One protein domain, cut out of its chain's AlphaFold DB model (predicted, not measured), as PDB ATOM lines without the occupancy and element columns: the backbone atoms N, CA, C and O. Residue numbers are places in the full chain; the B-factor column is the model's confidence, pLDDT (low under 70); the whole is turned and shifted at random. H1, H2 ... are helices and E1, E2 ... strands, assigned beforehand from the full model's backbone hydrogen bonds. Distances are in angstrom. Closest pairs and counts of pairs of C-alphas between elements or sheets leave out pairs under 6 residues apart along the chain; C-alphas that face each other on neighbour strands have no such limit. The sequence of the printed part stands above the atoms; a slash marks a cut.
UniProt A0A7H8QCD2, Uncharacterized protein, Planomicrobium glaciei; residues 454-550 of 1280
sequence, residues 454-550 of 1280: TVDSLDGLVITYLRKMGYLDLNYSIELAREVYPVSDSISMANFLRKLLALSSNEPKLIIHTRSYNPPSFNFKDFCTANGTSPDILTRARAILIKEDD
ATOM      1  N   THR A 454     -15.212  -7.099 -34.745       64.00
ATOM      2  CA  THR A 454     -16.017  -8.332 -34.839       64.00
ATOM      3  C   THR A 454     -16.546  -8.829 -33.491       64.00
ATOM      4  O   THR A 454     -17.085  -9.930 -33.404       64.00
ATOM      5  N   VAL A 455     -16.318  -8.073 -32.412       69.88
ATOM      6  CA  VAL A 455     -16.776  -8.421 -31.061       69.88
ATOM      7  C   VAL A 455     -18.055  -7.653 -30.745       69.88
ATOM      8  O   VAL A 455     -18.022  -6.431 -30.660       69.88
ATOM      9  N   ASP A 456     -19.149  -8.378 -30.509       70.12
ATOM     10  CA  ASP A 456     -20.492  -7.789 -30.376       70.12
ATOM     11  C   ASP A 456     -20.927  -7.504 -28.924       70.12
ATOM     12  O   ASP A 456     -22.051  -7.077 -28.692       70.12
ATOM     13  N   SER A 457     -20.079  -7.768 -27.919       80.12
ATOM     14  CA  SER A 457     -20.441  -7.595 -26.501       80.12
ATOM     15  C   SER A 457     -19.273  -7.144 -25.620       80.12
ATOM     16  O   SER A 457     -18.127  -7.583 -25.783       80.12
ATOM     17  N   LEU A 458     -19.562  -6.265 -24.653       81.38
ATOM     18  CA  LEU A 458     -18.557  -5.700 -23.741       81.38
ATOM     19  C   LEU A 458     -17.899  -6.763 -22.847       81.38
ATOM     20  O   LEU A 458     -16.693  -6.707 -22.602       81.38
ATOM     21  N   ASP A 459     -18.651  -7.751 -22.364       82.25
ATOM     22  CA  ASP A 459     -18.117  -8.851 -21.559       82.25
ATOM     23  C   ASP A 459     -17.243  -9.793 -22.401       82.25
ATOM     24  O   ASP A 459     -16.138 -10.147 -21.979       82.25
ATOM     25  N   GLY A 460     -17.671 -10.110 -23.630       81.19
ATOM     26  CA  GLY A 460     -16.873 -10.854 -24.605       81.19
ATOM     27  C   GLY A 460     -15.539 -10.169 -24.925       81.19
ATOM     28  O   GLY A 460     -14.500 -10.838 -25.037       81.19
ATOM     29  N   LEU A 461     -15.528  -8.833 -24.985       85.62
ATOM     30  CA  LEU A 461     -14.315  -8.037 -25.169       85.62
ATOM     31  C   LEU A 461     -13.359  -8.175 -23.972       85.62
ATOM     32  O   LEU A 461     -12.189  -8.513 -24.163       85.62
ATOM     33  N   VAL A 462     -13.844  -8.001 -22.737       84.25
ATOM     34  CA  VAL A 462     -13.025  -8.160 -21.516       84.25
ATOM     35  C   VAL A 462     -12.455  -9.573 -21.409       84.25
ATOM     36  O   VAL A 462     -11.254  -9.742 -21.188       84.25
ATOM     37  N   ILE A 463     -13.282 -10.594 -21.638       81.50
ATOM     38  CA  ILE A 463     -12.883 -12.008 -21.629       81.50
ATOM     39  C   ILE A 463     -11.770 -12.272 -22.650       81.50
ATOM     40  O   ILE A 463     -10.798 -12.974 -22.354       81.50
ATOM     41  N   THR A 464     -11.863 -11.673 -23.839       82.75
ATOM     42  CA  THR A 464     -10.846 -11.804 -24.892       82.75
ATOM     43  C   THR A 464      -9.505 -11.205 -24.468       82.75
ATOM     44  O   THR A 464      -8.460 -11.827 -24.685       82.75
ATOM     45  N   TYR A 465      -9.510 -10.036 -23.818       84.12
ATOM     46  CA  TYR A 465      -8.284  -9.397 -23.324       84.12
ATOM     47  C   TYR A 465      -7.670 -10.182 -22.167       84.12
ATOM     48  O   TYR A 465      -6.472 -10.465 -22.192       84.12
ATOM     49  N   LEU A 466      -8.483 -10.646 -21.215       81.88
ATOM     50  CA  LEU A 466      -8.023 -11.507 -20.123       81.88
ATOM     51  C   LEU A 466      -7.405 -12.809 -20.640       81.88
ATOM     52  O   LEU A 466      -6.354 -13.235 -20.155       81.88
ATOM     53  N   ARG A 467      -8.009 -13.421 -21.667       82.62
ATOM     54  CA  ARG A 467      -7.468 -14.616 -22.325       82.62
ATOM     55  C   ARG A 467      -6.120 -14.345 -22.981       82.62
ATOM     56  O   ARG A 467      -5.193 -15.125 -22.774       82.62
ATOM     57  N   LYS A 468      -5.987 -13.247 -23.732       82.31
ATOM     58  CA  LYS A 468      -4.722 -12.865 -24.382       82.31
ATOM     59  C   LYS A 468      -3.613 -12.547 -23.385       82.31
ATOM     60  O   LYS A 468      -2.458 -12.867 -23.640       82.31
ATOM     61  N   MET A 469      -3.960 -11.979 -22.233       78.94
ATOM     62  CA  MET A 469      -3.006 -11.729 -21.153       78.94
ATOM     63  C   MET A 469      -2.638 -12.998 -20.361       78.94
ATOM     64  O   MET A 469      -1.713 -12.946 -19.554       78.94
ATOM     65  N   GLY A 470      -3.323 -14.127 -20.581       75.44
ATOM     66  CA  GLY A 470      -3.070 -15.399 -19.891       75.44
ATOM     67  C   GLY A 470      -3.794 -15.564 -18.547       75.44
ATOM     68  O   GLY A 470      -3.390 -16.403 -17.745       75.44
ATOM     69  N   TYR A 471      -4.859 -14.795 -18.290       73.81
ATOM     70  CA  TYR A 471      -5.564 -14.719 -16.998       73.81
ATOM     71  C   TYR A 471      -7.050 -15.118 -17.075       73.81
ATOM     72  O   TYR A 471      -7.894 -14.507 -16.426       73.81
ATOM     73  N   LEU A 472      -7.384 -16.155 -17.850       68.56
ATOM     74  CA  LEU A 472      -8.756 -16.665 -17.962       68.56
ATOM     75  C   LEU A 472      -9.002 -17.870 -17.027       68.56
ATOM     76  O   LEU A 472      -8.945 -19.018 -17.462       68.56
ATOM     77  N   ASP A 473      -9.293 -17.611 -15.750       72.19
ATOM     78  CA  ASP A 473      -9.883 -18.587 -14.813       72.19
ATOM     79  C   ASP A 473     -11.196 -18.000 -14.273       72.19
ATOM     80  O   ASP A 473     -11.221 -16.879 -13.765       72.19
ATOM     81  N   LEU A 474     -12.291 -18.759 -14.372       64.69
ATOM     82  CA  LEU A 474     -13.627 -18.339 -13.928       64.69
ATOM     83  C   LEU A 474     -13.705 -18.080 -12.409       64.69
ATOM     84  O   LEU A 474     -14.659 -17.463 -11.934       64.69
ATOM     85  N   ASN A 475     -12.704 -18.529 -11.643       75.06
ATOM     86  CA  ASN A 475     -12.571 -18.251 -10.213       75.06
ATOM     87  C   ASN A 475     -11.842 -16.932  -9.898       75.06
ATOM     88  O   ASN A 475     -11.616 -16.646  -8.722       75.06
ATOM     89  N   TYR A 476     -11.402 -16.171 -10.904       85.94
ATOM     90  CA  TYR A 476     -10.723 -14.891 -10.698       85.94
ATOM     91  C   TYR A 476     -11.715 -13.732 -10.600       85.94
ATOM     92  O   TYR A 476     -12.855 -13.808 -11.064       85.94
ATOM     93  N   SER A 477     -11.263 -12.633 -10.004       86.06
ATOM     94  CA  SER A 477     -12.003 -11.371  -9.973       86.06
ATOM     95  C   SER A 477     -11.069 -10.187 -10.169       86.06
ATOM     96  O   SER A 477      -9.946 -10.193  -9.662       86.06
ATOM     97  N   ILE A 478     -11.536  -9.161 -10.868       87.62
ATOM     98  CA  ILE A 478     -10.783  -7.934 -11.122       87.62
ATOM     99  C   ILE A 478     -11.219  -6.880 -10.113       87.62
ATOM    100  O   ILE A 478     -12.408  -6.647  -9.944       87.62
ATOM    101  N   GLU A 479     -10.271  -6.234  -9.446       86.88
ATOM    102  CA  GLU A 479     -10.532  -5.067  -8.613       86.88
ATOM    103  C   GLU A 479     -10.191  -3.781  -9.371       86.88
ATOM    104  O   GLU A 479      -9.066  -3.600  -9.850       86.88
ATOM    105  N   LEU A 480     -11.169  -2.877  -9.430       87.00
ATOM    106  CA  LEU A 480     -11.050  -1.525  -9.961       87.00
ATOM    107  C   LEU A 480     -11.647  -0.556  -8.939       87.00
ATOM    108  O   LEU A 480     -12.800  -0.692  -8.545       87.00
ATOM    109  N   ALA A 481     -10.860   0.424  -8.490       82.81
ATOM    110  CA  ALA A 481     -11.308   1.451  -7.541       82.81
ATOM    111  C   ALA A 481     -11.978   0.904  -6.254       82.81
ATOM    112  O   ALA A 481     -12.908   1.517  -5.735       82.81
ATOM    113  N   ARG A 482     -11.457  -0.207  -5.699       82.56
ATOM    114  CA  ARG A 482     -11.975  -0.938  -4.515       82.56
ATOM    115  C   ARG A 482     -13.288  -1.703  -4.729       82.56
ATOM    116  O   ARG A 482     -13.830  -2.242  -3.768       82.56
ATOM    117  N   GLU A 483     -13.783  -1.776  -5.958       86.50
ATOM    118  CA  GLU A 483     -14.892  -2.647  -6.344       86.50
ATOM    119  C   GLU A 483     -14.343  -3.904  -7.015       86.50
ATOM    120  O   GLU A 483     -13.389  -3.829  -7.787       86.50
ATOM    121  N   VAL A 484     -14.931  -5.059  -6.701       88.44
ATOM    122  CA  VAL A 484     -14.471  -6.369  -7.174       88.44
ATOM    123  C   VAL A 484     -15.493  -6.947  -8.144       88.44
ATOM    124  O   VAL A 484     -16.668  -7.074  -7.810       88.44
ATOM    125  N   TYR A 485     -15.017  -7.337  -9.321       89.31
ATOM    126  CA  TYR A 485     -15.808  -7.815 -10.446       89.31
ATOM    127  C   TYR A 485     -15.433  -9.277 -10.753       89.31
ATOM    128  O   TYR A 485     -14.322  -9.531 -11.230       89.31
ATOM    129  N   PRO A 486     -16.297 -10.261 -10.447       87.56
ATOM    130  CA  PRO A 486     -16.039 -11.672 -10.737       87.56
ATOM    131  C   PRO A 486     -15.989 -11.952 -12.243       87.56
ATOM    132  O   PRO A 486     -16.903 -11.575 -12.967       87.56
ATOM    133  N   VAL A 487     -14.965 -12.674 -12.711       84.38
ATOM    134  CA  VAL A 487     -14.817 -13.043 -14.137       84.38
ATOM    135  C   VAL A 487     -15.872 -14.071 -14.575       84.38
ATOM    136  O   VAL A 487     -16.172 -14.186 -15.758       84.38
ATOM    137  N   SER A 488     -16.467 -14.808 -13.633       80.81
ATOM    138  CA  SER A 488     -17.559 -15.760 -13.889       80.81
ATOM    139  C   SER A 488     -18.913 -15.115 -14.190       80.81
ATOM    140  O   SER A 488     -19.823 -15.831 -14.604       80.81
ATOM    141  N   ASP A 489     -19.062 -13.805 -13.990       84.56
ATOM    142  CA  ASP A 489     -20.312 -13.083 -14.223       84.56
ATOM    143  C   ASP A 489     -20.152 -12.081 -15.376       84.56
ATOM    144  O   ASP A 489     -19.433 -11.083 -15.265       84.56
ATOM    145  N   SER A 490     -20.850 -12.342 -16.485       82.31
ATOM    146  CA  SER A 490     -20.839 -11.490 -17.680       82.31
ATOM    147  C   SER A 490     -21.317 -10.070 -17.380       82.31
ATOM    148  O   SER A 490     -20.716  -9.104 -17.851       82.31
ATOM    149  N   ILE A 491     -22.330  -9.912 -16.521       84.25
ATOM    150  CA  ILE A 491     -22.878  -8.600 -16.152       84.25
ATOM    151  C   ILE A 491     -21.827  -7.795 -15.378       84.25
ATOM    152  O   ILE A 491     -21.624  -6.606 -15.633       84.25
ATOM    153  N   SER A 492     -21.110  -8.449 -14.462       85.81
ATOM    154  CA  SER A 492     -19.990  -7.846 -13.734       85.81
ATOM    155  C   SER A 492     -18.845  -7.428 -14.667       85.81
ATOM    156  O   SER A 492     -18.273  -6.360 -14.466       85.81
ATOM    157  N   MET A 493     -18.522  -8.207 -15.705       86.44
ATOM    158  CA  MET A 493     -17.475  -7.851 -16.682       86.44
ATOM    159  C   MET A 493     -17.868  -6.681 -17.594       86.44
ATOM    160  O   MET A 493     -17.041  -5.799 -17.835       86.44
ATOM    161  N   ALA A 494     -19.127  -6.607 -18.026       84.38
ATOM    162  CA  ALA A 494     -19.639  -5.441 -18.748       84.38
ATOM    163  C   ALA A 494     -19.611  -4.172 -17.871       84.38
ATOM    164  O   ALA A 494     -19.122  -3.122 -18.297       84.38
ATOM    165  N   ASN A 495     -20.053  -4.272 -16.610       86.44
ATOM    166  CA  ASN A 495     -20.012  -3.161 -15.651       86.44
ATOM    167  C   ASN A 495     -18.582  -2.704 -15.343       86.44
ATOM    168  O   ASN A 495     -18.327  -1.501 -15.269       86.44
ATOM    169  N   PHE A 496     -17.648  -3.648 -15.213       89.44
ATOM    170  CA  PHE A 496     -16.225  -3.352 -15.081       89.44
ATOM    171  C   PHE A 496     -15.729  -2.492 -16.248       89.44
ATOM    172  O   PHE A 496     -15.093  -1.466 -16.012       89.44
ATOM    173  N   LEU A 497     -16.047  -2.862 -17.494       87.44
ATOM    174  CA  LEU A 497     -15.574  -2.128 -18.669       87.44
ATOM    175  C   LEU A 497     -16.201  -0.732 -18.772       87.44
ATOM    176  O   LEU A 497     -15.492   0.238 -19.036       87.44
ATOM    177  N   ARG A 498     -17.501  -0.600 -18.472       86.75
ATOM    178  CA  ARG A 498     -18.185   0.705 -18.386       86.75
ATOM    179  C   ARG A 498     -17.562   1.596 -17.307       86.75
ATOM    180  O   ARG A 498     -17.326   2.784 -17.531       86.75
ATOM    181  N   LYS A 499     -17.221   1.026 -16.148       85.81
ATOM    182  CA  LYS A 499     -16.532   1.745 -15.069       85.81
ATOM    183  C   LYS A 499     -15.105   2.135 -15.456       85.81
ATOM    184  O   LYS A 499     -14.663   3.232 -15.116       85.81
ATOM    185  N   LEU A 500     -14.396   1.263 -16.170       86.00
ATOM    186  CA  LEU A 500     -13.049   1.516 -16.673       86.00
ATOM    187  C   LEU A 500     -13.039   2.671 -17.682       86.00
ATOM    188  O   LEU A 500     -12.192   3.553 -17.570       86.00
ATOM    189  N   LEU A 501     -14.012   2.707 -18.598       84.81
ATOM    190  CA  LEU A 501     -14.220   3.811 -19.541       84.81
ATOM    191  C   LEU A 501     -14.467   5.142 -18.823       84.81
ATOM    192  O   LEU A 501     -13.853   6.144 -19.170       84.81
ATOM    193  N   ALA A 502     -15.303   5.154 -17.782       83.44
ATOM    194  CA  ALA A 502     -15.578   6.363 -17.003       83.44
ATOM    195  C   ALA A 502     -14.358   6.874 -16.209       83.44
ATOM    196  O   ALA A 502     -14.285   8.051 -15.860       83.44
ATOM    197  N   LEU A 503     -13.405   5.993 -15.890       82.81
ATOM    198  CA  LEU A 503     -12.213   6.308 -15.100       82.81
ATOM    199  C   LEU A 503     -10.940   6.437 -15.949       82.81
ATOM    200  O   LEU A 503      -9.866   6.644 -15.382       82.81
ATOM    201  N   SER A 504     -11.035   6.335 -17.279       77.56
ATOM    202  CA  SER A 504      -9.871   6.215 -18.163       77.56
ATOM    203  C   SER A 504      -8.905   7.396 -18.071       77.56
ATOM    204  O   SER A 504      -7.697   7.212 -18.189       77.56
ATOM    205  N   SER A 505      -9.410   8.602 -17.794       75.88
ATOM    206  CA  SER A 505      -8.608   9.825 -17.654       75.88
ATOM    207  C   SER A 505      -7.637   9.810 -16.464       75.88
ATOM    208  O   SER A 505      -6.717  10.619 -16.427       75.88
ATOM    209  N   ASN A 506      -7.835   8.910 -15.493       77.75
ATOM    210  CA  ASN A 506      -7.076   8.861 -14.238       77.75
ATOM    211  C   ASN A 506      -6.110   7.664 -14.142       77.75
ATOM    212  O   ASN A 506      -5.575   7.422 -13.062       77.75
ATOM    213  N   GLU A 507      -5.929   6.898 -15.227       78.50
ATOM    214  CA  GLU A 507      -5.067   5.701 -15.302       78.50
ATOM    215  C   GLU A 507      -5.165   4.778 -14.063       78.50
ATOM    216  O   GLU A 507      -4.189   4.571 -13.330       78.50
ATOM    217  N   PRO A 508      -6.356   4.224 -13.768       79.94
ATOM    218  CA  PRO A 508      -6.581   3.476 -12.541       79.94
ATOM    219  C   PRO A 508      -5.738   2.194 -12.464       79.94
ATOM    220  O   PRO A 508      -5.565   1.464 -13.440       79.94
ATOM    221  N   LYS A 509      -5.265   1.872 -11.253       80.31
ATOM    222  CA  LYS A 509      -4.570   0.610 -10.974       80.31
ATOM    223  C   LYS A 509      -5.561  -0.556 -10.956       80.31
ATOM    224  O   LYS A 509      -6.582  -0.483 -10.274       80.31
ATOM    225  N   LEU A 510      -5.207  -1.641 -11.644       83.81
ATOM    226  CA  LEU A 510      -6.015  -2.854 -11.773       83.81
ATOM    227  C   LEU A 510      -5.349  -4.015 -11.026       83.81
ATOM    228  O   LEU A 510      -4.143  -4.239 -11.170       83.81
ATOM    229  N   ILE A 511      -6.115  -4.759 -10.227       83.12
ATOM    230  CA  ILE A 511      -5.617  -5.927  -9.478       83.12
ATOM    231  C   ILE A 511      -6.447  -7.147  -9.867       83.12
ATOM    232  O   ILE A 511      -7.668  -7.096  -9.799       83.12
ATOM    233  N   ILE A 512      -5.804  -8.251 -10.257       81.62
ATOM    234  CA  ILE A 512      -6.509  -9.513 -10.516       81.62
ATOM    235  C   ILE A 512      -6.320 -10.427  -9.309       81.62
ATOM    236  O   ILE A 512      -5.224 -10.928  -9.051       81.62
ATOM    237  N   HIS A 513      -7.397 -10.658  -8.567       80.88
ATOM    238  CA  HIS A 513      -7.418 -11.600  -7.456       80.88
ATOM    239  C   HIS A 513      -7.426 -13.028  -8.001       80.88
ATOM    240  O   HIS A 513      -8.352 -13.446  -8.695       80.88
ATOM    241  N   THR A 514      -6.365 -13.768  -7.686       73.81
ATOM    242  CA  THR A 514      -6.172 -15.176  -8.057       73.81
ATOM    243  C   THR A 514      -6.048 -16.025  -6.789       73.81
ATOM    244  O   THR A 514      -5.976 -15.493  -5.685       73.81
ATOM    245  N   ARG A 515      -5.947 -17.356  -6.913       68.06
ATOM    246  CA  ARG A 515      -5.679 -18.249  -5.762       68.06
ATOM    247  C   ARG A 515      -4.261 -18.093  -5.165       68.06
ATOM    248  O   ARG A 515      -3.900 -18.834  -4.254       68.06
ATOM    249  N   SER A 516      -3.447 -17.172  -5.686       63.03
ATOM    250  CA  SER A 516      -2.089 -16.872  -5.219       63.03
ATOM    251  C   SER A 516      -2.093 -15.933  -4.007       63.03
ATOM    252  O   SER A 516      -2.883 -14.998  -3.943       63.03
ATOM    253  N   TYR A 517      -1.142 -16.120  -3.083       59.09
ATOM    254  CA  TYR A 517      -0.934 -15.241  -1.917       59.09
ATOM    255  C   TYR A 517      -0.526 -13.801  -2.290       59.09
ATOM    256  O   TYR A 517      -0.613 -12.913  -1.446       59.09
ATOM    257  N   ASN A 518      -0.084 -13.570  -3.533       68.81
ATOM    258  CA  ASN A 518       0.225 -12.246  -4.074       68.81
ATOM    259  C   ASN A 518      -0.488 -12.071  -5.428       68.81
ATOM    260  O   ASN A 518      -0.033 -12.654  -6.421       68.81
ATOM    261  N   PRO A 519      -1.599 -11.315  -5.493       70.81
ATOM    262  CA  PRO A 519      -2.299 -11.066  -6.746       70.81
ATOM    263  C   PRO A 519      -1.471 -10.143  -7.661       70.81
ATOM    264  O   PRO A 519      -0.916  -9.146  -7.184       70.81
ATOM    265  N   PRO A 520      -1.358 -10.446  -8.968       71.81
ATOM    266  CA  PRO A 520      -0.689  -9.565  -9.917       71.81
ATOM    267  C   PRO A 520      -1.465  -8.249 -10.075       71.81
ATOM    268  O   PRO A 520      -2.691  -8.239 -10.215       71.81
ATOM    269  N   SER A 521      -0.737  -7.130 -10.068       77.25
ATOM    270  CA  SER A 521      -1.284  -5.811 -10.398       77.25
ATOM    271  C   SER A 521      -0.791  -5.356 -11.762       77.25
ATOM    272  O   SER A 521       0.413  -5.426 -12.017       77.25
ATOM    273  N   PHE A 522      -1.691  -4.827 -12.582       76.62
ATOM    274  CA  PHE A 522      -1.392  -4.350 -13.928       76.62
ATOM    275  C   PHE A 522      -1.381  -2.827 -13.965       76.62
ATOM    276  O   PHE A 522      -2.170  -2.165 -13.284       76.62
ATOM    277  N   ASN A 523      -0.478  -2.279 -14.776       76.88
ATOM    278  CA  ASN A 523      -0.573  -0.893 -15.198       76.88
ATOM    279  C   ASN A 523      -1.765  -0.755 -16.163       76.88
ATOM    280  O   ASN A 523      -2.018  -1.650 -16.970       76.88
ATOM    281  N   PHE A 524      -2.481   0.365 -16.084       81.38
ATOM    282  CA  PHE A 524      -3.639   0.676 -16.916       81.38
ATOM    283  C   PHE A 524      -3.343   0.478 -18.409       81.38
ATOM    284  O   PHE A 524      -4.090  -0.205 -19.106       81.38
ATOM    285  N   LYS A 525      -2.198   0.984 -18.878       81.31
ATOM    286  CA  LYS A 525      -1.780   0.897 -20.285       81.31
ATOM    287  C   LYS A 525      -1.507  -0.538 -20.757       81.31
ATOM    288  O   LYS A 525      -1.829  -0.893 -21.893       81.31
ATOM    289  N   ASP A 526      -0.956  -1.369 -19.874       81.50
ATOM    290  CA  ASP A 526      -0.662  -2.773 -20.169       81.50
ATOM    291  C   ASP A 526      -1.957  -3.587 -20.248       81.50
ATOM    292  O   ASP A 526      -2.117  -4.409 -21.146       81.50
ATOM    293  N   PHE A 527      -2.927  -3.313 -19.371       83.44
ATOM    294  CA  PHE A 527      -4.250  -3.932 -19.459       83.44
ATOM    295  C   PHE A 527      -4.995  -3.510 -20.730       83.44
ATOM    296  O   PHE A 527      -5.493  -4.363 -21.466       83.44
ATOM    297  N   CYS A 528      -5.006  -2.207 -21.031       84.25
ATOM    298  CA  CYS A 528      -5.729  -1.652 -22.171       84.25
ATOM    299  C   CYS A 528      -5.263  -2.220 -23.517       84.25
ATOM    300  O   CYS A 528      -6.056  -2.337 -24.439       84.25
ATOM    301  N   THR A 529      -4.005  -2.644 -23.630       85.25
ATOM    302  CA  THR A 529      -3.437  -3.207 -24.869       85.25
ATOM    303  C   THR A 529      -3.176  -4.715 -24.798       85.25
ATOM    304  O   THR A 529      -2.552  -5.281 -25.698       85.25
ATOM    305  N   ALA A 530      -3.613  -5.388 -23.727       81.56
ATOM    306  CA  ALA A 530      -3.256  -6.775 -23.425       81.56
ATOM    307  C   ALA A 530      -1.735  -7.036 -23.539       81.56
ATOM    308  O   ALA A 530      -1.289  -7.883 -24.314       81.56
ATOM    309  N   ASN A 531      -0.927  -6.281 -22.794       79.56
ATOM    310  CA  ASN A 531       0.541  -6.272 -22.842       79.56
ATOM    311  C   ASN A 531       1.104  -5.962 -24.247       79.56
ATOM    312  O   ASN A 531       2.079  -6.577 -24.675       79.56
ATOM    313  N   GLY A 532       0.472  -5.047 -24.989       76.88
ATOM    314  CA  GLY A 532       0.880  -4.662 -26.347       76.88
ATOM    315  C   GLY A 532       0.524  -5.663 -27.453       76.88
ATOM    316  O   GLY A 532       0.976  -5.504 -28.583       76.88
ATOM    317  N   THR A 533      -0.273  -6.695 -27.157       78.06
ATOM    318  CA  THR A 533      -0.658  -7.737 -28.132       78.06
ATOM    319  C   THR A 533      -1.997  -7.470 -28.826       78.06
ATOM    320  O   THR A 533      -2.413  -8.242 -29.694       78.06
ATOM    321  N   SER A 534      -2.715  -6.420 -28.425       79.75
ATOM    322  CA  SER A 534      -4.018  -6.044 -28.980       79.75
ATOM    323  C   SER A 534      -4.176  -4.527 -29.095       79.75
ATOM    324  O   SER A 534      -3.506  -3.797 -28.360       79.75
ATOM    325  N   PRO A 535      -5.081  -4.051 -29.974       78.56
ATOM    326  CA  PRO A 535      -5.520  -2.654 -29.988       78.56
ATOM    327  C   PRO A 535      -6.048  -2.209 -28.618       78.56
ATOM    328  O   PRO A 535      -6.292  -3.039 -27.745       78.56
ATOM    329  N   ASP A 536      -6.243  -0.913 -28.411       84.56
ATOM    330  CA  ASP A 536      -6.761  -0.403 -27.139       84.56
ATOM    331  C   ASP A 536      -8.196  -0.900 -26.863       84.56
ATOM    332  O   ASP A 536      -9.105  -0.693 -27.671       84.56
ATOM    333  N   ILE A 537      -8.401  -1.565 -25.720       83.94
ATOM    334  CA  ILE A 537      -9.702  -2.072 -25.269       83.94
ATOM    335  C   ILE A 537     -10.712  -0.938 -25.095       83.94
ATOM    336  O   ILE A 537     -11.898  -1.172 -25.276       83.94
ATOM    337  N   LEU A 538     -10.272   0.284 -24.772       83.69
ATOM    338  CA  LEU A 538     -11.171   1.419 -24.548       83.69
ATOM    339  C   LEU A 538     -11.787   1.909 -25.857       83.69
ATOM    340  O   LEU A 538     -12.994   2.125 -25.918       83.69
ATOM    341  N   THR A 539     -10.982   2.034 -26.915       78.31
ATOM    342  CA  THR A 539     -11.462   2.379 -28.262       78.31
ATOM    343  C   THR A 539     -12.472   1.349 -28.758       78.31
ATOM    344  O   THR A 539     -13.535   1.709 -29.255       78.31
ATOM    345  N   ARG A 540     -12.176   0.063 -28.546       80.75
ATOM    346  CA  ARG A 540     -13.064  -1.044 -28.922       80.75
ATOM    347  C   ARG A 540     -14.338  -1.084 -28.082       80.75
ATOM    348  O   ARG A 540     -15.421  -1.281 -28.611       80.75
ATOM    349  N   ALA A 541     -14.238  -0.823 -26.782       80.00
ATOM    350  CA  ALA A 541     -15.395  -0.754 -25.898       80.00
ATOM    351  C   ALA A 541     -16.324   0.419 -26.249       80.00
ATOM    352  O   ALA A 541     -17.538   0.255 -26.203       80.00
ATOM    353  N   ARG A 542     -15.773   1.578 -26.642       77.38
ATOM    354  CA  ARG A 542     -16.568   2.699 -27.176       77.38
ATOM    355  C   ARG A 542     -17.292   2.312 -28.460       77.38
ATOM    356  O   ARG A 542     -18.468   2.613 -28.587       77.38
ATOM    357  N   ALA A 543     -16.618   1.608 -29.367       76.00
ATOM    358  CA  ALA A 543     -17.236   1.132 -30.600       76.00
ATOM    359  C   ALA A 543     -18.405   0.161 -30.340       76.00
ATOM    360  O   ALA A 543     -19.442   0.266 -30.986       76.00
ATOM    361  N   ILE A 544     -18.267  -0.745 -29.365       78.81
ATOM    362  CA  ILE A 544     -19.349  -1.658 -28.961       78.81
ATOM    363  C   ILE A 544     -20.507  -0.894 -28.309       78.81
ATOM    364  O   ILE A 544     -21.655  -1.177 -28.624       78.81
ATOM    365  N   LEU A 545     -20.231   0.096 -27.452       76.19
ATOM    366  CA  LEU A 545     -21.283   0.930 -26.855       76.19
ATOM    367  C   LEU A 545     -22.072   1.712 -27.910       76.19
ATOM    368  O   LEU A 545     -23.290   1.735 -27.840       76.19
ATOM    369  N   ILE A 546     -21.406   2.258 -28.934       74.38
ATOM    370  CA  ILE A 546     -22.077   2.934 -30.059       74.38
ATOM    371  C   ILE A 546     -23.024   1.975 -30.807       74.38
ATOM    372  O   ILE A 546     -24.099   2.396 -31.233       74.38
ATOM    373  N   LYS A 547     -22.654   0.688 -30.940       74.31
ATOM    374  CA  LYS A 547     -23.534  -0.360 -31.496       74.31
ATOM    375  C   LYS A 547     -24.680  -0.733 -30.544       74.31
ATOM    376  O   LYS A 547     -25.791  -0.947 -31.013       74.31
ATOM    377  N   GLU A 548     -24.422  -0.844 -29.235       75.44
ATOM    378  CA  GLU A 548     -25.437  -1.170 -28.214       75.44
ATOM    379  C   GLU A 548     -26.488  -0.055 -28.057       75.44
ATOM    380  O   GLU A 548     -27.664  -0.360 -27.860       75.44
ATOM    381  N   ASP A 549     -26.069   1.211 -28.150       73.19
ATOM    382  CA  ASP A 549     -26.901   2.400 -27.916       73.19
ATOM    383  C   ASP A 549     -27.565   2.954 -29.203       73.19
ATOM    384  O   ASP A 549     -28.283   3.950 -29.138       73.19
ATOM    385  N   ASP A 550     -27.367   2.300 -30.361       70.50
ATOM    386  CA  ASP A 550     -27.899   2.689 -31.687       70.50
ATOM    387  C   ASP A 550     -27.553   4.139 -32.091       70.50
ATOM    388  O   ASP A 550     -28.345   4.873 -32.684       70.50
TER     389      ASP A 550
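This is residues 454 to 550 of the 1280 residues of an uncharacterized protein of Planomicrobium glaciei (UniProt A0A7H8QCD2). A small three-stranded sheet has one helix, H2, over one of its faces, and on H2, away from the sheet, packs H1, which crosses it, with H4 running beside H1. The short helix H3 sits near the strand E3, and the loop at Tyr 517 and the end at Asp 550 mark the two extremes of the length. The printed part has 97 residues with four named helices and three named strands, in the order H1 E1 E2 H2 E3 H3 H4. The sheet, E2 - E1 - E3, is antiparallel throughout, and the class is mixed, helices and strands. The whole is compact, with a radius of gyration of the C-alphas of 12.5 A, yet elongated, spanning 44 by 25 by 25 A.

H1, residues 458 to 468, touches H2, residues 490 to 502, about perpendicular at 90 degrees, with the closest C-alphas, of Asp 459 and Ala 494, 4.7 A apart. H1 also touches H4, residues 537 to 548, at a shallow tilt of 27 degrees, opposite ways; their closest C-alphas, of Leu 458 and Ala 541, are 6.3 A apart. E1, residues 477 to 480, and E2, residues 483 to 486, form a hairpin, with N 478 and O 485 2.8 A apart. E3, residues 510 to 513, is antiparallel to E1 on its other side, with N 479 and O 511 2.8 A apart. H2 is on this sheet at a height of 9.6 A, over E2 and E1; on the local plane it stands at 29 degrees to E2, only just along the strands. This gives two layers, a helix on one face of a sheet. E2, H2 and E3 make a split strand-helix-strand unit, two strands running the same way with E1 between them, and its crossover is right-handed. H4 only just touches H2, with 3 pairs of C-alphas within 8 A, the closest those of Leu 501 and Leu 538 at 6.3 A. H3, residues 524 to 528, is close to H4 but not clearly touching; the C-alphas of Cys 528 and Ile 537, the closest, are 5.1 A apart. In H1, H2, H3 and H4 every O i to N i+4 pair is within hydrogen-bond range.

H1 begins at C-alpha 458 (-18.557, -5.700, -23.741) and is 15.6 A long. H2 is 18.6 A and H4 16.0 A long, H4 ending at C-alpha 548 (-25.437, -1.170, -28.214).

The C-alphas of Tyr 517 and Asp 550, the two farthest apart, are 44.0 A apart. The printed part has no cut and no long link. The mean pLDDT of the printed part is 79.8, and it is under 70 at residues 454 to 455, 472, 474 and 515 to 518.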